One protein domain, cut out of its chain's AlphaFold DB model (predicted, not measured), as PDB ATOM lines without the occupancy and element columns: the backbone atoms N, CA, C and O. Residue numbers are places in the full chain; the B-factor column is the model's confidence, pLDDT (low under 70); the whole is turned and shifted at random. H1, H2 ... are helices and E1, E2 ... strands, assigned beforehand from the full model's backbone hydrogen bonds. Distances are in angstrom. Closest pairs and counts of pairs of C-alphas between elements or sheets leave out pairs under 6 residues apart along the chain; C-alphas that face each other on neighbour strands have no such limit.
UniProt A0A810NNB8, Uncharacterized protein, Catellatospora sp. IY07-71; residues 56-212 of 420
ATOM      1  N   ASP A  56     156.943 112.637  -8.197       87.81
ATOM      2  CA  ASP A  56     155.892 113.111  -9.104       87.81
ATOM      3  C   ASP A  56     154.528 113.299  -8.418       87.81
ATOM      4  O   ASP A  56     153.680 114.054  -8.896       87.81
ATOM      5  N   GLN A  57     154.328 112.640  -7.277       88.62
ATOM      6  CA  GLN A  57     153.094 112.645  -6.489       88.62
ATOM      7  C   GLN A  57     153.251 113.380  -5.148       88.62
ATOM      8  O   GLN A  57     152.356 113.337  -4.297       88.62
ATOM      9  N   ALA A  58     154.382 114.058  -4.946       87.06
ATOM     10  CA  ALA A  58     154.696 114.754  -3.710       87.06
ATOM     11  C   ALA A  58     153.686 115.880  -3.406       87.06
ATOM     12  O   ALA A  58     153.236 116.591  -4.311       87.06
ATOM     13  N   PRO A  59     153.357 116.125  -2.123       88.12
ATOM     14  CA  PRO A  59     152.563 117.287  -1.751       88.12
ATOM     15  C   PRO A  59     153.225 118.595  -2.209       88.12
ATOM     16  O   PRO A  59     154.437 118.770  -2.090       88.12
ATOM     17  N   ALA A  60     152.418 119.556  -2.666       85.12
ATOM     18  CA  ALA A  60     152.923 120.850  -3.126       85.12
ATOM     19  C   ALA A  60     153.791 121.545  -2.060       85.12
ATOM     20  O   ALA A  60     153.400 121.618  -0.886       85.12
ATOM     21  N   GLY A  61     154.936 122.082  -2.493       83.44
ATOM     22  CA  GLY A  61     155.923 122.750  -1.636       83.44
ATOM     23  C   GLY A  61     156.945 121.815  -0.982       83.44
ATOM     24  O   GLY A  61     157.773 122.283  -0.207       83.44
ATOM     25  N   VAL A  62     156.913 120.513  -1.282       87.75
ATOM     26  CA  VAL A  62     157.874 119.530  -0.764       87.75
ATOM     27  C   VAL A  62     158.892 119.193  -1.853       87.75
ATOM     28  O   VAL A  62     158.551 118.566  -2.850       87.75
ATOM     29  N   GLY A  63     160.147 119.600  -1.666       87.81
ATOM     30  CA  GLY A  63     161.243 119.175  -2.538       87.81
ATOM     31  C   GLY A  63     161.753 117.795  -2.127       87.81
ATOM     32  O   GLY A  63     162.427 117.698  -1.098       87.81
ATOM     33  N   LEU A  64     161.432 116.764  -2.910       91.94
ATOM     34  CA  LEU A  64     161.905 115.391  -2.710       91.94
ATOM     35  C   LEU A  64     163.186 115.112  -3.507       91.94
ATOM     36  O   LEU A  64     163.390 115.684  -4.579       91.94
ATOM     37  N   GLY A  65     164.054 114.255  -2.967       90.06
ATOM     38  CA  GLY A  65     165.149 113.646  -3.732       90.06
ATOM     39  C   GLY A  65     164.641 112.671  -4.804       90.06
ATOM     40  O   GLY A  65     163.476 112.291  -4.779       90.06
ATOM     41  N   GLU A  66     165.514 112.250  -5.728       86.75
ATOM     42  CA  GLU A  66     165.138 111.386  -6.868       86.75
ATOM     43  C   GLU A  66     164.501 110.051  -6.443       86.75
ATOM     44  O   GLU A  66     163.550 109.608  -7.079       86.75
ATOM     45  N   ASP A  67     164.961 109.478  -5.328       91.12
ATOM     46  CA  ASP A  67     164.461 108.217  -4.764       91.12
ATOM     47  C   ASP A  67     163.727 108.411  -3.420       91.12
ATOM     48  O   ASP A  67     163.558 107.461  -2.661       91.12
ATOM     49  N   GLU A  68     163.358 109.647  -3.060       95.50
ATOM     50  CA  GLU A  68     162.678 109.918  -1.787       95.50
ATOM     51  C   GLU A  68     161.167 109.706  -1.932       95.50
ATOM     52  O   GLU A  68     160.514 110.333  -2.771       95.50
ATOM     53  N   GLU A  69     160.596 108.863  -1.070       96.44
ATOM     54  CA  GLU A  69     159.177 108.516  -1.111       96.44
ATOM     55  C   GLU A  69     158.419 109.062   0.106       96.44
ATOM     56  O   GLU A  69     158.879 108.987   1.248       96.44
ATOM     57  N   VAL A  70     157.203 109.565  -0.108       97.50
ATOM     58  CA  VAL A  70     156.317 110.067   0.951       97.50
ATOM     59  C   VAL A  70     155.452 108.939   1.493       97.50
ATOM     60  O   VAL A  70     154.633 108.361   0.784       97.50
ATOM     61  N   TYR A  71     155.571 108.688   2.791       97.00
ATOM     62  CA  TYR A  71     154.779 107.695   3.512       97.00
ATOM     63  C   TYR A  71     153.491 108.278   4.084       97.00
ATOM     64  O   TYR A  71     152.485 107.577   4.178       97.00
ATOM     65  N   TRP A  72     153.520 109.546   4.494       96.75
ATOM     66  CA  TRP A  72     152.364 110.210   5.087       96.75
ATOM     67  C   TRP A  72     152.492 111.727   5.020       96.75
ATOM     68  O   TRP A  72     153.591 112.275   5.115       96.75
ATOM     69  N   ALA A  73     151.357 112.411   4.914       96.06
ATOM     70  CA  ALA A  73     151.271 113.857   5.034       96.06
ATOM     71  C   ALA A  73     150.051 114.236   5.880       96.06
ATOM     72  O   ALA A  73     148.956 113.718   5.671       96.06
ATOM     73  N   GLY A  74     150.238 115.169   6.810       94.81
ATOM     74  CA  GLY A  74     149.191 115.659   7.703       94.81
ATOM     75  C   GLY A  74     149.248 117.174   7.846       94.81
ATOM     76  O   GLY A  74     150.291 117.788   7.647       94.81
ATOM     77  N   SER A  75     148.121 117.795   8.184       94.25
ATOM     78  CA  SER A  75     148.025 119.245   8.414       94.25
ATOM     79  C   SER A  75     147.656 119.547   9.864       94.25
ATOM     80  O   SER A  75     147.207 118.665  10.588       94.25
ATOM     81  N   GLY A  76     147.833 120.799  10.289       92.00
ATOM     82  CA  GLY A  76     147.477 121.228  11.646       92.00
ATOM     83  C   GLY A  76     148.489 120.811  12.717       92.00
ATOM     84  O   GLY A  76     148.183 120.895  13.905       92.00
ATOM     85  N   ALA A  77     149.691 120.394  12.310       95.44
ATOM     86  CA  ALA A  77     150.782 120.107  13.225       95.44
ATOM     87  C   ALA A  77     151.255 121.399  13.899       95.44
ATOM     88  O   ALA A  77     151.339 122.446  13.257       95.44
ATOM     89  N   VAL A  78     151.599 121.318  15.179       95.25
ATOM     90  CA  VAL A  78     152.261 122.394  15.920       95.25
ATOM     91  C   VAL A  78     153.726 122.031  16.092       95.25
ATOM     92  O   VAL A  78     154.032 120.983  16.666       95.25
ATOM     93  N   LEU A  79     154.627 122.891  15.620       95.69
ATOM     94  CA  LEU A  79     156.049 122.783  15.918       95.69
ATOM     95  C   LEU A  79     156.273 123.181  17.375       95.69
ATOM     96  O   LEU A  79     155.951 124.301  17.775       95.69
ATOM     97  N   VAL A  80     156.855 122.265  18.142       92.75
ATOM     98  CA  VAL A  80     157.207 122.481  19.546       92.75
ATOM     99  C   VAL A  80     158.719 122.421  19.734       92.75
ATOM    100  O   VAL A  80     159.396 121.594  19.117       92.75
ATOM    101  N   GLU A  81     159.250 123.280  20.599       89.88
ATOM    102  CA  GLU A  81     160.649 123.252  21.035       89.88
ATOM    103  C   GLU A  81     160.719 123.236  22.558       89.88
ATOM    104  O   GLU A  81     160.190 124.126  23.223       89.88
ATOM    105  N   CYS A  82     161.383 122.228  23.115       82.50
ATOM    106  CA  CYS A  82     161.559 122.108  24.554       82.50
ATOM    107  C   CYS A  82     162.774 122.925  24.995       82.50
ATOM    108  O   CYS A  82     163.866 122.784  24.440       82.50
ATOM    109  N   ALA A  83     162.578 123.766  26.012       72.44
ATOM    110  CA  ALA A  83     163.661 124.523  26.633       72.44
ATOM    111  C   ALA A  83     164.582 123.618  27.469       72.44
ATOM    112  O   ALA A  83     165.792 123.832  27.501       72.44
ATOM    113  N   GLU A  84     164.016 122.595  28.115       74.38
ATOM    114  CA  GLU A  84     164.765 121.639  28.930       74.38
ATOM    115  C   GLU A  84     165.072 120.342  28.163       74.38
ATOM    116  O   GLU A  84     164.227 119.869  27.392       74.38
ATOM    117  N   PRO A  85     166.256 119.731  28.376       71.44
ATOM    118  CA  PRO A  85     166.610 118.471  27.739       71.44
ATOM    119  C   PRO A  85     165.661 117.350  28.160       71.44
ATOM    120  O   PRO A  85     165.571 116.991  29.335       71.44
ATOM    121  N   VAL A  86     165.011 116.723  27.185       80.75
ATOM    122  CA  VAL A  86     164.119 115.591  27.445       80.75
ATOM    123  C   VAL A  86     164.912 114.286  27.382       80.75
ATOM    124  O   VAL A  86     165.773 114.089  26.514       80.75
ATOM    125  N   ARG A  87     164.620 113.342  28.283       82.62
ATOM    126  CA  ARG A  87     165.146 111.977  28.165       82.62
ATOM    127  C   ARG A  87     164.539 111.315  26.926       82.62
ATOM    128  O   ARG A  87     163.349 111.021  26.895       82.62
ATOM    129  N   MET A  88     165.372 111.064  25.921       82.88
ATOM    130  CA  MET A  88     164.970 110.424  24.670       82.88
ATOM    131  C   MET A  88     165.611 109.055  24.512       82.88
ATOM    132  O   MET A  88     166.667 108.770  25.078       82.88
ATOM    133  N   PHE A  89     164.973 108.218  23.702       84.50
ATOM    134  CA  PHE A  89     165.440 106.871  23.412       84.50
ATOM    135  C   PHE A  89     166.045 106.824  22.016       84.50
ATOM    136  O   PHE A  89     165.677 107.605  21.136       84.50
ATOM    137  N   ARG A  90     166.970 105.886  21.798       85.06
ATOM    138  CA  ARG A  90     167.531 105.663  20.466       85.06
ATOM    139  C   ARG A  90     166.391 105.291  19.504       85.06
ATOM    140  O   ARG A  90     165.631 104.375  19.823       85.06
ATOM    141  N   PRO A  91     166.274 105.948  18.339       81.19
ATOM    142  CA  PRO A  91     165.206 105.661  17.394       81.19
ATOM    143  C   PRO A  91     165.370 104.249  16.822       81.19
ATOM    144  O   PRO A  91     166.327 103.940  16.101       81.19
ATOM    145  N   VAL A  92     164.430 103.374  17.163       79.88
ATOM    146  CA  VAL A  92     164.315 102.021  16.615       79.88
ATOM    147  C   VAL A  92     162.863 101.776  16.225       79.88
ATOM    148  O   VAL A  92     161.959 101.947  17.037       79.88
ATOM    149  N   HIS A  93     162.634 101.374  14.975       75.62
ATOM    150  CA  HIS A  93     161.293 101.095  14.451       75.62
ATOM    151  C   HIS A  93     160.617  99.933  15.189       75.62
ATOM    152  O   HIS A  93     159.414  99.968  15.415       75.62
ATOM    153  N   ALA A  94     161.400  98.963  15.673       71.56
ATOM    154  CA  ALA A  94     160.919  97.848  16.493       71.56
ATOM    155  C   ALA A  94     160.371  98.262  17.879       71.56
ATOM    156  O   ALA A  94     159.742  97.449  18.552       71.56
ATOM    157  N   ALA A  95     160.580  99.508  18.326       68.62
ATOM    158  CA  ALA A  95     159.945 100.022  19.546       68.62
ATOM    159  C   ALA A  95     158.504 100.509  19.316       68.62
ATOM    160  O   ALA A  95     157.847 100.915  20.272       68.62
ATOM    161  N   TYR A  96     158.007 100.492  18.076       80.75
ATOM    162  CA  TYR A  96     156.624 100.842  17.785       80.75
ATOM    163  C   TYR A  96     155.664  99.759  18.297       80.75
ATOM    164  O   TYR A  96     155.840  98.571  18.021       80.75
ATOM    165  N   CYS A  97     154.636 100.181  19.035       72.69
ATOM    166  CA  CYS A  97     153.550  99.332  19.513       72.69
ATOM    167  C   CYS A  97     152.239 100.141  19.496       72.69
ATOM    168  O   CYS A  97     152.109 101.055  20.316       72.69
ATOM    169  N   PRO A  98     151.277  99.830  18.600       67.38
ATOM    170  CA  PRO A  98     150.042 100.608  18.469       67.38
ATOM    171  C   PRO A  98     149.200 100.605  19.747       67.38
ATOM    172  O   PRO A  98     148.796 101.651  20.241       67.38
ATOM    173  N   ALA A  99     148.998  99.402  20.283       59.19
ATOM    174  CA  ALA A  99     148.116  99.100  21.399       59.19
ATOM    175  C   ALA A  99     148.640  99.636  22.741       59.19
ATOM    176  O   ALA A  99     148.024 100.429  23.450       59.19
ATOM    177  N   ARG A 100     149.862  99.235  23.101       55.31
ATOM    178  CA  ARG A 100     150.329  99.423  24.476       55.31
ATOM    179  C   ARG A 100     150.939 100.790  24.752       55.31
ATOM    180  O   ARG A 100     151.231 101.067  25.912       55.31
ATOM    181  N   ARG A 101     151.204 101.614  23.726       55.16
ATOM    182  CA  ARG A 101     152.096 102.789  23.847       55.16
ATOM    183  C   ARG A 101     153.346 102.451  24.685       55.16
ATOM    184  O   ARG A 101     153.792 103.226  25.525       55.16
ATOM    185  N   VAL A 102     153.863 101.232  24.518       36.00
ATOM    186  CA  VAL A 102     155.069 100.736  25.191       36.00
ATOM    187  C   VAL A 102     156.221 100.961  24.229       36.00
ATOM    188  O   VAL A 102     156.150 100.546  23.077       36.00
ATOM    189  N   GLY A 103     157.257 101.651  24.698       47.22
ATOM    190  CA  GLY A 103     158.360 102.134  23.876       47.22
ATOM    191  C   GLY A 103     158.852 103.477  24.396       47.22
ATOM    192  O   GLY A 103     158.748 103.752  25.588       47.22
ATOM    193  N   ALA A 104     159.360 104.318  23.500       52.75
ATOM    194  CA  ALA A 104     159.865 105.652  23.794       52.75
ATOM    195  C   ALA A 104     158.756 106.634  24.223       52.75
ATOM    196  O   ALA A 104     158.637 107.696  23.638       52.75
ATOM    197  N   TYR A 105     157.899 106.290  25.181       57.75
ATOM    198  CA  TYR A 105     156.819 107.143  25.652       57.75
ATOM    199  C   TYR A 105     157.221 107.822  26.963       57.75
ATOM    200  O   TYR A 105     157.712 107.164  27.878       57.75
ATOM    201  N   ALA A 106     157.030 109.136  27.051       56.88
ATOM    202  CA  ALA A 106     157.287 109.929  28.253       56.88
ATOM    203  C   ALA A 106     156.042 110.756  28.624       56.88
ATOM    204  O   ALA A 106     155.193 111.007  27.756       56.88
ATOM    205  N   PRO A 107     155.905 111.197  29.890       55.97
ATOM    206  CA  PRO A 107     154.866 112.135  30.310       55.97
ATOM    207  C   PRO A 107     155.191 113.540  29.785       55.97
ATOM    208  O   PRO A 107     155.465 114.465  30.539       55.97
ATOM    209  N   LEU A 108     155.218 113.694  28.463       62.22
ATOM    210  CA  LEU A 108     155.415 114.990  27.842       62.22
ATOM    211  C   LEU A 108     154.089 115.730  27.884       62.22
ATOM    212  O   LEU A 108     153.116 115.303  27.258       62.22
ATOM    213  N   TYR A 109     154.057 116.822  28.634       63.03
ATOM    214  CA  TYR A 109     152.928 117.730  28.633       63.03
ATOM    215  C   TYR A 109     153.102 118.734  27.496       63.03
ATOM    216  O   TYR A 109     154.205 119.223  27.254       63.03
ATOM    217  N   TYR A 110     152.019 119.010  26.771       62.62
ATOM    218  CA  TYR A 110     152.028 120.082  25.788       62.62
ATOM    219  C   TYR A 110     152.060 121.412  26.538       62.62
ATOM    220  O   TYR A 110     151.083 121.787  27.184       62.62
ATOM    221  N   ASP A 111     153.187 122.104  26.451       69.25
ATOM    222  CA  ASP A 111     153.294 123.486  26.887       69.25
ATOM    223  C   ASP A 111     152.950 124.403  25.706       69.25
ATOM    224  O   ASP A 111     153.573 124.331  24.643       69.25
ATOM    225  N   ALA A 112     151.936 125.254  25.873       65.19
ATOM    226  CA  ALA A 112     151.539 126.198  24.836       65.19
ATOM    227  C   ALA A 112     152.656 127.207  24.528       65.19
ATOM    228  O   ALA A 112     152.793 127.609  23.371       65.19
ATOM    229  N   ASP A 113     153.499 127.532  25.511       69.44
ATOM    230  CA  ASP A 113     154.625 128.458  25.351       69.44
ATOM    231  C   ASP A 113     155.804 127.818  24.592       69.44
ATOM    232  O   ASP A 113     156.670 128.509  24.038       69.44
ATOM    233  N   ALA A 114     155.815 126.485  24.485       74.38
ATOM    234  CA  ALA A 114     156.745 125.738  23.641       74.38
ATOM    235  C   ALA A 114     156.338 125.737  22.157       74.38
ATOM    236  O   ALA A 114     157.136 125.329  21.309       74.38
ATOM    237  N   SER A 115     155.127 126.206  21.821       86.31
ATOM    238  CA  SER A 115     154.671 126.363  20.437       86.31
ATOM    239  C   SER A 115     155.528 127.397  19.705       86.31
ATOM    240  O   SER A 115     155.794 128.491  20.209       86.31
ATOM    241  N   ARG A 116     155.951 127.063  18.487       88.88
ATOM    242  CA  ARG A 116     156.747 127.952  17.625       88.88
ATOM    243  C   ARG A 116     156.026 128.322  16.343       88.88
ATOM    244  O   ARG A 116     156.088 129.473  15.935       88.88
ATOM    245  N   ASP A 117     155.343 127.361  15.733       94.19
ATOM    246  CA  ASP A 117     154.625 127.566  14.478       94.19
ATOM    247  C   ASP A 117     153.559 126.477  14.279       94.19
ATOM    248  O   ASP A 117     153.572 125.448  14.965       94.19
ATOM    249  N   ARG A 118     152.641 126.682  13.333       95.56
ATOM    250  CA  ARG A 118     151.646 125.693  12.902       95.56
ATOM    251  C   ARG A 118     151.741 125.464  11.406       95.56
ATOM    252  O   ARG A 118     151.916 126.403  10.637       95.56
ATOM    253  N   GLY A 119     151.590 124.214  10.988       95.38
ATOM    254  CA  GLY A 119     151.897 123.865   9.614       95.38
ATOM    255  C   GLY A 119     151.489 122.467   9.192       95.38
ATOM    256  O   GLY A 119     150.723 121.759   9.859       95.38
ATOM    257  N   ARG A 120     152.008 122.093   8.028       96.19
ATOM    258  CA  ARG A 120     151.904 120.745   7.477       96.19
ATOM    259  C   ARG A 120     153.112 119.935   7.907       96.19
ATOM    260  O   ARG A 120     154.189 120.476   8.138       96.19
ATOM    261  N   VAL A 121     152.939 118.628   7.959       97.50
ATOM    262  CA  VAL A 121     154.023 117.690   8.157       97.50
ATOM    263  C   VAL A 121     154.002 116.622   7.081       97.50
ATOM    264  O   VAL A 121     152.937 116.220   6.611       97.50
ATOM    265  N   VAL A 122     155.189 116.180   6.693       97.88
ATOM    266  CA  VAL A 122     155.407 115.151   5.684       97.88
ATOM    267  C   VAL A 122     156.448 114.185   6.224       97.88
ATOM    268  O   VAL A 122     157.497 114.599   6.716       97.88
ATOM    269  N   VAL A 123     156.136 112.898   6.171       98.06
ATOM    270  CA  VAL A 123     157.041 111.814   6.544       98.06
ATOM    271  C   VAL A 123     157.483 111.133   5.264       98.06
ATOM    272  O   VAL A 123     156.643 110.619   4.522       98.06
ATOM    273  N   THR A 124     158.787 111.123   5.027       97.94
ATOM    274  CA  THR A 124     159.420 110.384   3.936       97.94
ATOM    275  C   THR A 124     160.255 109.244   4.492       97.94
ATOM    276  O   THR A 124     160.475 109.173   5.704       97.94
ATOM    277  N   ASP A 125     160.752 108.365   3.630       96.25
ATOM    278  CA  ASP A 125     161.737 107.337   3.984       96.25
ATOM    279  C   ASP A 125     163.114 107.897   4.378       96.25
ATOM    280  O   ASP A 125     163.970 107.146   4.839       96.25
ATOM    281  N   GLN A 126     163.340 109.208   4.271       96.69
ATOM    282  CA  GLN A 126     164.621 109.831   4.621       96.69
ATOM    283  C   GLN A 126     164.524 110.798   5.803       96.69
ATOM    284  O   GLN A 126     165.516 111.015   6.519       96.69
ATOM    285  N   ARG A 127     163.360 111.418   6.018       96.94
ATOM    286  CA  ARG A 127     163.203 112.515   6.978       96.94
ATOM    287  C   ARG A 127     161.748 112.793   7.332       96.94
ATOM    288  O   ARG A 127     160.812 112.456   6.618       96.94
ATOM    289  N   VAL A 128     161.572 113.519   8.430       98.06
ATOM    290  CA  VAL A 128     160.329 114.251   8.704       98.06
ATOM    291  C   VAL A 128     160.529 115.709   8.315       98.06
ATOM    292  O   VAL A 128     161.531 116.312   8.711       98.06
ATOM    293  N   LEU A 129     159.582 116.279   7.577       97.56
ATOM    294  CA  LEU A 129     159.523 117.700   7.249       97.56
ATOM    295  C   LEU A 129     158.304 118.330   7.914       97.56
ATOM    296  O   LEU A 129     157.202 117.803   7.820       97.56
ATOM    297  N   PHE A 130     158.499 119.476   8.541       97.56
ATOM    298  CA  PHE A 130     157.464 120.405   8.957       97.56
ATOM    299  C   PHE A 130     157.586 121.660   8.107       97.56
ATOM    300  O   PHE A 130     158.682 122.208   7.983       97.56
ATOM    301  N   ILE A 131     156.464 122.081   7.537       95.94
ATOM    302  CA  ILE A 131     156.358 123.249   6.669       95.94
ATOM    303  C   ILE A 131     155.391 124.213   7.341       95.94
ATOM    304  O   ILE A 131     154.184 123.938   7.405       95.94
ATOM    305  N   GLY A 132     155.947 125.283   7.899       95.25
ATOM    306  CA  GLY A 132     155.233 126.278   8.692       95.25
ATOM    307  C   GLY A 132     154.922 127.546   7.904       95.25
ATOM    308  O   GLY A 132     155.298 127.690   6.743       95.25
ATOM    309  N   GLY A 133     154.217 128.486   8.536       93.62
ATOM    310  CA  GLY A 133     154.030 129.826   7.963       93.62
ATOM    311  C   GLY A 133     155.259 130.721   8.145       93.62
ATOM    312  O   GLY A 133     155.463 131.665   7.381       93.62
ATOM    313  N   HIS A 134     156.073 130.427   9.158       93.62
ATOM    314  CA  HIS A 134     157.224 131.225   9.569       93.62
ATOM    315  C   HIS A 134     158.510 130.403   9.643       93.62
ATOM    316  O   HIS A 134     159.591 130.934   9.386       93.62
ATOM    317  N   VAL A 135     158.409 129.132  10.034       93.94
ATOM    318  CA  VAL A 135     159.557 128.263  10.282       93.94
ATOM    319  C   VAL A 135     159.324 126.900   9.654       93.94
ATOM    320  O   VAL A 135     158.401 126.182  10.025       93.94
ATOM    321  N   ASP A 136     160.261 126.489   8.809       94.38
ATOM    322  CA  ASP A 136     160.355 125.107   8.356       94.38
ATOM    323  C   ASP A 136     161.312 124.317   9.249       94.38
ATOM    324  O   ASP A 136     162.279 124.843   9.822       94.38
ATOM    325  N   ARG A 137     161.048 123.018   9.396       95.31
ATOM    326  CA  ARG A 137     161.880 122.146  10.227       95.31
ATOM    327  C   ARG A 137     162.016 120.760   9.629       95.31
ATOM    328  O   ARG A 137     161.032 120.096   9.342       95.31
ATOM    329  N   THR A 138     163.253 120.284   9.556       96.12
ATOM    330  CA  THR A 138     163.562 118.942   9.051       96.12
ATOM    331  C   THR A 138     164.245 118.096  10.118       96.12
ATOM    332  O   THR A 138     165.116 118.584  10.848       96.12
ATOM    333  N   TRP A 139     163.879 116.819  10.201       97.25
ATOM    334  CA  TRP A 139     164.540 115.797  11.015       97.25
ATOM    335  C   TRP A 139     165.001 114.646  10.110       97.25
ATOM    336  O   TRP A 139     164.225 113.723   9.865       97.25
ATOM    337  N   PRO A 140     166.244 114.688   9.593       96.62
ATOM    338  CA  PRO A 140     166.802 113.593   8.804       96.62
ATOM    339  C   PRO A 140     167.002 112.345   9.661       96.62
ATOM    340  O   PRO A 140     167.589 112.436  10.742       96.62
ATOM    341  N   PHE A 141     166.590 111.176   9.171       95.44
ATOM    342  CA  PHE A 141     166.758 109.916   9.903       95.44
ATOM    343  C   PHE A 141     168.229 109.569  10.138       95.44
ATOM    344  O   PHE A 141     168.577 109.100  11.219       95.44
ATOM    345  N   ALA A 142     169.107 109.893   9.185       94.44
ATOM    346  CA  ALA A 142     170.554 109.708   9.322       94.44
ATOM    347  C   ALA A 142     171.168 110.525  10.477       94.44
ATOM    348  O   ALA A 142     172.194 110.136  11.032       94.44
ATOM    349  N   ALA A 143     170.537 111.640  10.860       95.44
ATOM    350  CA  ALA A 143     170.977 112.495  11.960       95.44
ATOM    351  C   ALA A 143     170.154 112.289  13.242       95.44
ATOM    352  O   ALA A 143     170.441 112.941  14.246       95.44
ATOM    353  N   LEU A 144     169.128 111.432  13.228       94.00
ATOM    354  CA  LEU A 144     168.200 111.255  14.342       94.00
ATOM    355  C   LEU A 144     168.865 110.458  15.473       94.00
ATOM    356  O   LEU A 144     169.161 109.271  15.347       94.00
ATOM    357  N   THR A 145     169.088 111.119  16.606       92.69
ATOM    358  CA  THR A 145     169.768 110.550  17.781       92.69
ATOM    359  C   THR A 145     168.814 110.223  18.923       92.69
ATOM    360  O   THR A 145     169.164 109.433  19.798       92.69
ATOM    361  N   GLY A 146     167.623 110.823  18.936       90.31
ATOM    362  CA  GLY A 146     166.626 110.610  19.980       90.31
ATOM    363  C   GLY A 146     165.206 110.734  19.445       90.31
ATOM    364  O   GLY A 146     164.928 111.603  18.623       90.31
ATOM    365  N   LEU A 147     164.320 109.868  19.925       90.69
ATOM    366  CA  LEU A 147     162.888 109.907  19.654       90.69
ATOM    367  C   LEU A 147     162.132 109.647  20.956       90.69
ATOM    368  O   LEU A 147     162.551 108.811  21.763       90.69
ATOM    369  N   VAL A 148     161.031 110.366  21.161       87.50
ATOM    370  CA  VAL A 148     160.093 110.117  22.255       87.50
ATOM    371  C   VAL A 148     158.686 110.581  21.866       87.50
ATOM    372  O   VAL A 148     158.508 111.617  21.234       87.50
ATOM    373  N   HIS A 149     157.674 109.812  22.237       87.06
ATOM    374  CA  HIS A 149     156.258 110.081  22.042       87.06
ATOM    375  C   HIS A 149     155.614 110.435  23.389       87.06
ATOM    376  O   HIS A 149     156.044 109.966  24.439       87.06
ATOM    377  N   SER A 150     154.571 111.257  23.405       78.81
ATOM    378  CA  SER A 150     153.809 111.473  24.634       78.81
ATOM    379  C   SER A 150     152.880 110.290  24.922       78.81
ATOM    380  O   SER A 150     152.229 109.761  24.016       78.81
ATOM    381  N   HIS A 151     152.807 109.870  26.189       66.62
ATOM    382  CA  HIS A 151     151.859 108.834  26.630       66.62
ATOM    383  C   HIS A 151     150.413 109.335  26.523       66.62
ATOM    384  O   HIS A 151     149.570 108.689  25.896       66.62
ATOM    385  N   ARG A 152     150.163 110.547  27.037       60.28
ATOM    386  CA  ARG A 152     148.903 111.286  26.900       60.28
ATOM    387  C   ARG A 152     149.068 112.337  25.797       60.28
ATOM    388  O   ARG A 152     149.955 113.184  25.860       60.28
ATOM    389  N   GLY A 153     148.264 112.235  24.742       64.38
ATOM    390  CA  GLY A 153     148.312 113.122  23.578       64.38
ATOM    391  C   GLY A 153     149.126 112.601  22.390       64.38
ATOM    392  O   GLY A 153     149.655 111.484  22.382       64.38
ATOM    393  N   ALA A 154     149.204 113.452  21.373       83.19
ATOM    394  CA  ALA A 154     149.765 113.171  20.058       83.19
ATOM    395  C   ALA A 154     151.041 113.994  19.798       83.19
ATOM    396  O   ALA A 154     151.268 114.501  18.700       83.19
ATOM    397  N   MET A 155     151.889 114.125  20.827       87.62
ATOM    398  CA  MET A 155     153.191 114.778  20.698       87.62
ATOM    399  C   MET A 155     154.303 113.763  20.421       87.62
ATOM    400  O   MET A 155     154.293 112.648  20.956       87.62
ATOM    401  N   THR A 156     155.259 114.147  19.581       91.88
ATOM    402  CA  THR A 156     156.484 113.395  19.290       91.88
ATOM    403  C   THR A 156     157.663 114.354  19.228       91.88
ATOM    404  O   THR A 156     157.676 115.240  18.378       91.88
ATOM    405  N   LEU A 157     158.658 114.168  20.095       92.38
ATOM    406  CA  LEU A 157     159.913 114.916  20.079       92.38
ATOM    407  C   LEU A 157     161.018 114.102  19.415       92.38
ATOM    408  O   LEU A 157     161.114 112.886  19.586       92.38
ATOM    409  N   MET A 158     161.858 114.803  18.664       93.75
ATOM    410  CA  MET A 158     162.897 114.239  17.820       93.75
ATOM    411  C   MET A 158     164.179 115.058  17.983       93.75
ATOM    412  O   MET A 158     164.244 116.236  17.616       93.75
ATOM    413  N   ARG A 159     165.230 114.417  18.492       93.38
ATOM    414  CA  ARG A 159     166.566 115.003  18.616       93.38
ATOM    415  C   ARG A 159     167.433 114.577  17.448       93.38
ATOM    416  O   ARG A 159     167.505 113.391  17.127       93.38
ATOM    417  N   VAL A 160     168.143 115.542  16.874       94.69
ATOM    418  CA  VAL A 160     169.159 115.306  15.844       94.69
ATOM    419  C   VAL A 160     170.538 115.733  16.339       94.69
ATOM    420  O   VAL A 160     170.641 116.649  17.150       94.69
ATOM    421  N   SER A 161     171.595 115.108  15.823       92.38
ATOM    422  CA  SER A 161     172.988 115.338  16.245       92.38
ATOM    423  C   SER A 161     173.466 116.790  16.112       92.38
ATOM    424  O   SER A 161     174.296 117.240  16.894       92.38
ATOM    425  N   HIS A 162     172.957 117.524  15.121       86.12
ATOM    426  CA  HIS A 162     173.427 118.870  14.775       86.12
ATOM    427  C   HIS A 162     172.608 120.006  15.408       86.12
ATOM    428  O   HIS A 162     172.794 121.163  15.036       86.12
ATOM    429  N   ARG A 163     171.689 119.710  16.339       88.31
ATOM    430  CA  ARG A 163     170.875 120.735  17.012       88.31
ATOM    431  C   ARG A 163     170.973 120.627  18.524       88.31
ATOM    432  O   ARG A 163     170.967 119.532  19.071       88.31
ATOM    433  N   GLN A 164     171.027 121.786  19.180       79.00
ATOM    434  CA  GLN A 164     171.052 121.863  20.641       79.00
ATOM    435  C   GLN A 164     169.665 121.714  21.269       79.00
ATOM    436  O   GLN A 164     169.548 121.101  22.322       79.00
ATOM    437  N   ALA A 165     168.625 122.251  20.624       83.62
ATOM    438  CA  ALA A 165     167.261 122.168  21.128       83.62
ATOM    439  C   ALA A 165     166.560 120.884  20.671       83.62
ATOM    440  O   ALA A 165     166.629 120.493  19.498       83.62
ATOM    441  N   ASP A 166     165.826 120.281  21.602       89.25
ATOM    442  CA  ASP A 166     164.869 119.224  21.312       89.25
ATOM    443  C   ASP A 166     163.627 119.831  20.677       89.25
ATOM    444  O   ASP A 166     163.000 120.728  21.239       89.25
ATOM    445  N   SER A 167     163.252 119.331  19.504       92.88
ATOM    446  CA  SER A 167     162.083 119.828  18.791       92.88
ATOM    447  C   SER A 167     161.209 118.689  18.309       92.88
ATOM    448  O   SER A 167     161.681 117.578  18.060       92.88
ATOM    449  N   GLY A 168     159.930 118.965  18.132       94.06
ATOM    450  CA  GLY A 168     158.983 117.952  17.720       94.06
ATOM    451  C   GLY A 168     157.677 118.523  17.226       94.06
ATOM    452  O   GLY A 168     157.585 119.685  16.841       94.06
ATOM    453  N   LEU A 169     156.675 117.662  17.233       95.31
ATOM    454  CA  LEU A 169     155.376 117.924  16.648       95.31
ATOM    455  C   LEU A 169     154.304 117.540  17.647       95.31
ATOM    456  O   LEU A 169     154.341 116.426  18.171       95.31
ATOM    457  N   ALA A 170     153.349 118.430  17.872       92.75
ATOM    458  CA  ALA A 170     152.080 118.097  18.500       92.75
ATOM    459  C   ALA A 170     150.980 118.076  17.433       92.75
ATOM    460  O   ALA A 170     150.826 119.023  16.663       92.75
ATOM    461  N   LEU A 171     150.238 116.975  17.382       92.00
ATOM    462  CA  LEU A 171     149.119 116.735  16.472       92.00
ATOM    463  C   LEU A 171     147.839 116.487  17.287       92.00
ATOM    464  O   LEU A 171     147.897 116.308  18.508       92.00
ATOM    465  N   ASP A 172     146.682 116.452  16.625       89.50
ATOM    466  CA  ASP A 172     145.489 115.856  17.228       89.50
ATOM    467  C   ASP A 172     145.680 114.342  17.421       89.50
ATOM    468  O   ASP A 172     146.561 113.728  16.816       89.50
ATOM    469  N   GLN A 173     144.858 113.728  18.276       85.06
ATOM    470  CA  GLN A 173     145.052 112.336  18.680       85.06
ATOM    471  C   GLN A 173     145.072 111.367  17.488       85.06
ATOM    472  O   GLN A 173     145.932 110.490  17.449       85.06
ATOM    473  N   ARG A 174     144.179 111.554  16.508       86.44
ATOM    474  CA  ARG A 174     144.085 110.673  15.340       86.44
ATOM    475  C   ARG A 174     145.305 110.844  14.440       86.44
ATOM    476  O   ARG A 174     145.982 109.859  14.147       86.44
ATOM    477  N   SER A 175     145.620 112.081  14.055       92.00
ATOM    478  CA  SER A 175     146.775 112.358  13.190       92.00
ATOM    479  C   SER A 175     148.096 111.976  13.857       92.00
ATOM    480  O   SER A 175     149.028 111.558  13.180       92.00
ATOM    481  N   GLY A 176     148.196 112.090  15.183       90.81
ATOM    482  CA  GLY A 176     149.382 111.672  15.924       90.81
ATOM    483  C   GLY A 176     149.600 110.164  15.936       90.81
ATOM    484  O   GLY A 176     150.746 109.725  15.849       90.81
ATOM    485  N   ASP A 177     148.535 109.370  16.028       87.94
ATOM    486  CA  ASP A 177     148.647 107.910  15.999       87.94
ATOM    487  C   ASP A 177     149.022 107.412  14.589       87.94
ATOM    488  O   ASP A 177     149.918 106.573  14.452       87.94
ATOM    489  N   GLU A 178     148.442 108.005  13.536       91.38
ATOM    490  CA  GLU A 178     148.866 107.778  12.144       91.38
ATOM    491  C   GLU A 178     150.322 108.216  11.915       91.38
ATOM    492  O   GLU A 178     151.137 107.431  11.427       91.38
ATOM    493  N   PHE A 179     150.693 109.429  12.339       94.12
ATOM    494  CA  PHE A 179     152.059 109.941  12.228       94.12
ATOM    495  C   PHE A 179     153.078 109.001  12.875       94.12
ATOM    496  O   PHE A 179     154.106 108.705  12.273       94.12
ATOM    497  N   ARG A 180     152.808 108.505  14.089       92.44
ATOM    498  CA  ARG A 180     153.709 107.585  14.804       92.44
ATOM    499  C   ARG A 180     153.889 106.266  14.059       92.44
ATOM    500  O   ARG A 180     155.013 105.770  13.982       92.44
ATOM    501  N   PHE A 181     152.806 105.722  13.506       93.50
ATOM    502  CA  PHE A 181     152.861 104.526  12.670       93.50
ATOM    503  C   PHE A 181     153.733 104.753  11.433       93.50
ATOM    504  O   PHE A 181     154.694 104.015  11.207       93.50
ATOM    505  N   PHE A 182     153.436 105.799  10.658       95.94
ATOM    506  CA  PHE A 182     154.151 106.072   9.415       95.94
ATOM    507  C   PHE A 182     155.596 106.501   9.649       95.94
ATOM    508  O   PHE A 182     156.460 106.128   8.866       95.94
ATOM    509  N   LEU A 183     155.894 107.189  10.752       95.94
ATOM    510  CA  LEU A 183     157.263 107.472  11.176       95.94
ATOM    511  C   LEU A 183     158.047 106.178  11.429       95.94
ATOM    512  O   LEU A 183     159.178 106.046  10.968       95.94
ATOM    513  N   ALA A 184     157.461 105.209  12.138       94.69
ATOM    514  CA  ALA A 184     158.116 103.927  12.391       94.69
ATOM    515  C   ALA A 184     158.313 103.110  11.103       94.69
ATOM    516  O   ALA A 184     159.403 102.575  10.884       94.69
ATOM    517  N   LEU A 185     157.297 103.069  10.237       96.19
ATOM    518  CA  LEU A 185     157.358 102.403   8.938       96.19
ATOM    519  C   LEU A 185     158.411 103.042   8.017       96.19
ATOM    520  O   LEU A 185     159.210 102.327   7.413       96.19
ATOM    521  N   ALA A 186     158.457 104.370   7.951       96.75
ATOM    522  CA  ALA A 186     159.416 105.102   7.135       96.75
ATOM    523  C   ALA A 186     160.854 104.946   7.655       96.75
ATOM    524  O   ALA A 186     161.766 104.715   6.870       96.75
ATOM    525  N   MET A 187     161.072 104.952   8.977       95.38
ATOM    526  CA  MET A 187     162.387 104.631   9.555       95.38
ATOM    527  C   MET A 187     162.832 103.189   9.263       95.38
ATOM    528  O   MET A 187     164.032 102.931   9.168       95.38
ATOM    529  N   ALA A 188     161.895 102.240   9.153       96.00
ATOM    530  CA  ALA A 188     162.211 100.876   8.736       96.00
ATOM    531  C   ALA A 188     162.595 100.826   7.250       96.00
ATOM    532  O   ALA A 188     163.582 100.180   6.897       96.00
ATOM    533  N   ALA A 189     161.868 101.552   6.396       95.38
ATOM    534  CA  ALA A 189     162.180 101.691   4.976       95.38
ATOM    535  C   ALA A 189     163.560 102.324   4.740       95.38
ATOM    536  O   ALA A 189     164.362 101.752   4.009       95.38
ATOM    537  N   ALA A 190     163.892 103.384   5.483       94.94
ATOM    538  CA  ALA A 190     165.204 104.041   5.482       94.94
ATOM    539  C   ALA A 190     166.384 103.083   5.739       94.94
ATOM    540  O   ALA A 190     167.527 103.359   5.382       94.94
ATOM    541  N   ARG A 191     166.118 101.973   6.436       94.31
ATOM    542  CA  ARG A 191     167.097 100.935   6.790       94.31
ATOM    543  C   ARG A 191     167.033  99.713   5.876       94.31
ATOM    544  O   ARG A 191     167.773  98.762   6.109       94.31
ATOM    545  N   GLY A 192     166.132  99.702   4.895       94.62
ATOM    546  CA  GLY A 192     165.843  98.531   4.068       94.62
ATOM    547  C   GLY A 192     165.131  97.394   4.815       94.62
ATOM    548  O   GLY A 192     165.087  96.277   4.311       94.62
ATOM    549  N   ASP A 193     164.561  97.646   5.998       95.56
ATOM    550  CA  ASP A 193     163.946  96.634   6.878       95.56
ATOM    551  C   ASP A 193     162.410  96.747   6.941       95.56
ATOM    552  O   ASP A 193     161.756  96.464   7.949       95.56
ATOM    553  N   ARG A 194     161.789  97.179   5.840       94.94
ATOM    554  CA  ARG A 194     160.325  97.219   5.737       94.94
ATOM    555  C   ARG A 194     159.676  95.842   5.994       94.94
ATOM    556  O   ARG A 194     158.697  95.809   6.743       94.94
ATOM    557  N   PRO A 195     160.195  94.709   5.470       95.31
ATOM    558  CA  PRO A 195     159.649  93.387   5.786       95.31
ATOM    559  C   PRO A 195     159.730  93.039   7.278       95.31
ATOM    560  O   PRO A 195     158.772  92.490   7.826       95.31
ATOM    561  N   GLY A 196     160.827  93.398   7.958       94.69
ATOM    562  CA  GLY A 196     160.979  93.175   9.396       94.69
ATOM    563  C   GLY A 196     159.980  93.983  10.222       94.69
ATOM    564  O   GLY A 196     159.401  93.455  11.171       94.69
ATOM    565  N   PHE A 197     159.688  95.226   9.825       94.69
ATOM    566  CA  PHE A 197     158.641  96.022  10.473       94.69
ATOM    567  C   PHE A 197     157.244  95.408  10.309       94.69
ATOM    568  O   PHE A 197     156.503  95.309  11.287       94.69
ATOM    569  N   VAL A 198     156.892  94.942   9.106       94.75
ATOM    570  CA  VAL A 198     155.612  94.249   8.866       94.75
ATOM    571  C   VAL A 198     155.501  92.999   9.745       94.75
ATOM    572  O   VAL A 198     154.490  92.811  10.423       94.75
ATOM    573  N   ALA A 199     156.560  92.184   9.805       94.00
ATOM    574  CA  ALA A 199     156.602  90.994  10.653       94.00
ATOM    575  C   ALA A 199     156.485  91.329  12.151       94.00
ATOM    576  O   ALA A 199     155.801  90.621  12.892       94.00
ATOM    577  N   HIS A 200     157.103  92.426  12.600       91.69
ATOM    578  CA  HIS A 200     156.990  92.915  13.977       91.69
ATOM    579  C   HIS A 200     155.546  93.289  14.335       91.69
ATOM    580  O   HIS A 200     155.027  92.824  15.350       91.69
ATOM    581  N   VAL A 201     154.860  94.061  13.484       91.88
ATOM    582  CA  VAL A 201     153.449  94.431  13.711       91.88
ATOM    583  C   VAL A 201     152.544  93.193  13.694       91.88
ATOM    584  O   VAL A 201     151.682  93.052  14.565       91.88
ATOM    585  N   ALA A 202     152.787  92.241  12.787       92.81
ATOM    586  CA  ALA A 202     152.075  90.961  12.770       92.81
ATOM    587  C   ALA A 202     152.282  90.162  14.071       92.81
ATOM    588  O   ALA A 202     151.337  89.593  14.622       92.81
ATOM    589  N   GLN A 203     153.507  90.150  14.609       90.94
ATOM    590  CA  GLN A 203     153.810  89.481  15.872       90.94
ATOM    591  C   GLN A 203     153.095  90.143  17.059       90.94
ATOM    592  O   GLN A 203     152.630  89.435  17.956       90.94
ATOM    593  N   LEU A 204     152.988  91.475  17.079       87.31
ATOM    594  CA  LEU A 204     152.213  92.190  18.099       87.31
ATOM    595  C   LEU A 204     150.736  91.783  18.060       87.31
ATOM    596  O   LEU A 204     150.181  91.446  19.107       87.31
ATOM    597  N   ALA A 205     150.137  91.728  16.868       89.62
ATOM    598  CA  ALA A 205     148.761  91.267  16.692       89.62
ATOM    599  C   ALA A 205     148.579  89.820  17.188       89.62
ATOM    600  O   ALA A 205     147.667  89.537  17.965       89.62
ATOM    601  N   ALA A 206     149.491  88.912  16.827       91.75
ATOM    602  CA  ALA A 206     149.440  87.515  17.265       91.75
ATOM    603  C   ALA A 206     149.564  87.361  18.794       91.75
ATOM    604  O   ALA A 206     148.819  86.590  19.401       91.75
ATOM    605  N   ARG A 207     150.472  88.113  19.438       89.62
ATOM    606  CA  ARG A 207     150.613  88.122  20.907       89.62
ATOM    607  C   ARG A 207     149.344  88.634  21.584       89.62
ATOM    608  O   ARG A 207     148.902  88.032  22.556       89.62
ATOM    609  N   HIS A 208     148.739  89.693  21.050       89.88
ATOM    610  CA  HIS A 208     147.494  90.246  21.582       89.88
ATOM    611  C   HIS A 208     146.329  89.252  21.482       89.88
ATOM    612  O   HIS A 208     145.562  89.089  22.432       89.88
ATOM    613  N   LEU A 209     146.226  88.519  20.368       91.94
ATOM    614  CA  LEU A 209     145.216  87.469  20.208       91.94
ATOM    615  C   LEU A 209     145.369  86.344  21.244       91.94
ATOM    616  O   LEU A 209     144.364  85.836  21.745       91.94
ATOM    617  N   ALA A 210     146.605  85.988  21.606       92.38
ATOM    618  CA  ALA A 210     146.885  84.985  22.636       92.38
ATOM    619  C   ALA A 210     146.496  85.440  24.059       92.38
ATOM    620  O   ALA A 210     146.279  84.604  24.933       92.38
ATOM    621  N   GLU A 211     146.369  86.748  24.294       90.62
ATOM    622  CA  GLU A 211     146.001  87.346  25.586       90.62
ATOM    623  C   GLU A 211     144.485  87.561  25.751       90.62
ATOM    624  O   GLU A 211     144.046  88.278  26.654       90.62
ATOM    625  N   ARG A 212     143.661  86.940  24.894       93.00
ATOM    626  CA  ARG A 212     142.202  87.068  24.953       93.00
ATOM    627  C   ARG A 212     141.660  86.740  26.355       93.00
ATOM    628  O   ARG A 212     141.914  85.641  26.856       93.00
TER     629      ARG A 212
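Overview. This is residues 56 to 212 of the 420 residues of an uncharacterized protein of Catellatospora sp. IY07-71 (UniProt A0A810NNB8). A twisted sheet of seven strands is folded back on itself, E4 E3 E2 facing E7 E6 E5 with E1 as the hinge, and curls round helix H1. H2 follows at the end of H1, making a corner with it and reaching away from the sheet. The printed part has 157 residues with seven named strands and then two named helices, E1 to E7, H1 and H2; its class is mixed, helices and strands. The sheet, in order E4 E3 E2 E1 E7 E6 E5, is antiparallel throughout. The whole is compact, with a radius of gyration of the C-alphas of 15.2 A, and spans 49 by 38 by 28 A.

Arrangement. E1, residues 70 to 82, bends by 89 degrees at residue 75. Its antiparallel neighbours are E2, residues 115 to 124, with N 79 and O 117 at 2.8 A, and E7, residues 166 to 171, with N 78 and O 170 at 2.8 A. E2 forms a hairpin with E3, residues 127 to 132, with N 122 and O 129 at 2.8 A. E3 forms one with the edge strand E4, residues 137 to 140, with N 130 and O 137 at 2.7 A. E6, residues 154 to 160, forms hairpins with E7, N 156 and O 169 at 2.8 A, and with the other edge strand E5, residues 144 to 150, N 148 and O 157 at 3.0 A. E1 E2 E3 E4 and E5 E6 E7 are meanders, each strand the antiparallel neighbour of the one before. E4 and E5 meet only through their link. H1, residues 173 to 189, is on the sheet; its closest C-alphas to E6 are those of Gly 176 and Ala 154, 4.4 A apart. H2, residues 194 to 210, is not on the sheet and touches H1 with residues 194 to 197 alone, opposite ways at a steep tilt of 52 degrees; their closest C-alphas, Ala 188 and Arg 194, are 5.1 A apart. In H1 and H2 every O i to N i+4 pair is within hydrogen-bond range.

Along the chain. E1 begins at C-alpha 70, (156.317, 110.067, 0.951), and measures 27.0 A; E2 measures 23.5 A and E6 20.0 A. H1 begins at C-alpha 173, (145.052, 112.336, 18.680), and measures 24.4 A. H2, 24.8 A, ends at C-alpha 210, (146.885, 84.985, 22.636).

Size, cuts and confidence. The two C-alphas farthest apart, His 134 and Ala 210, are 49.2 A apart. The printed part has no cut. The link E1 to E2 is long, 32 residues; of these, residues 105 to 106 pair with residues 149 to 150 of E5, parallel. Mean pLDDT of the printed part is 86.9; residue 95, residues 98 to 113 and residues 151 to 153 are under 70.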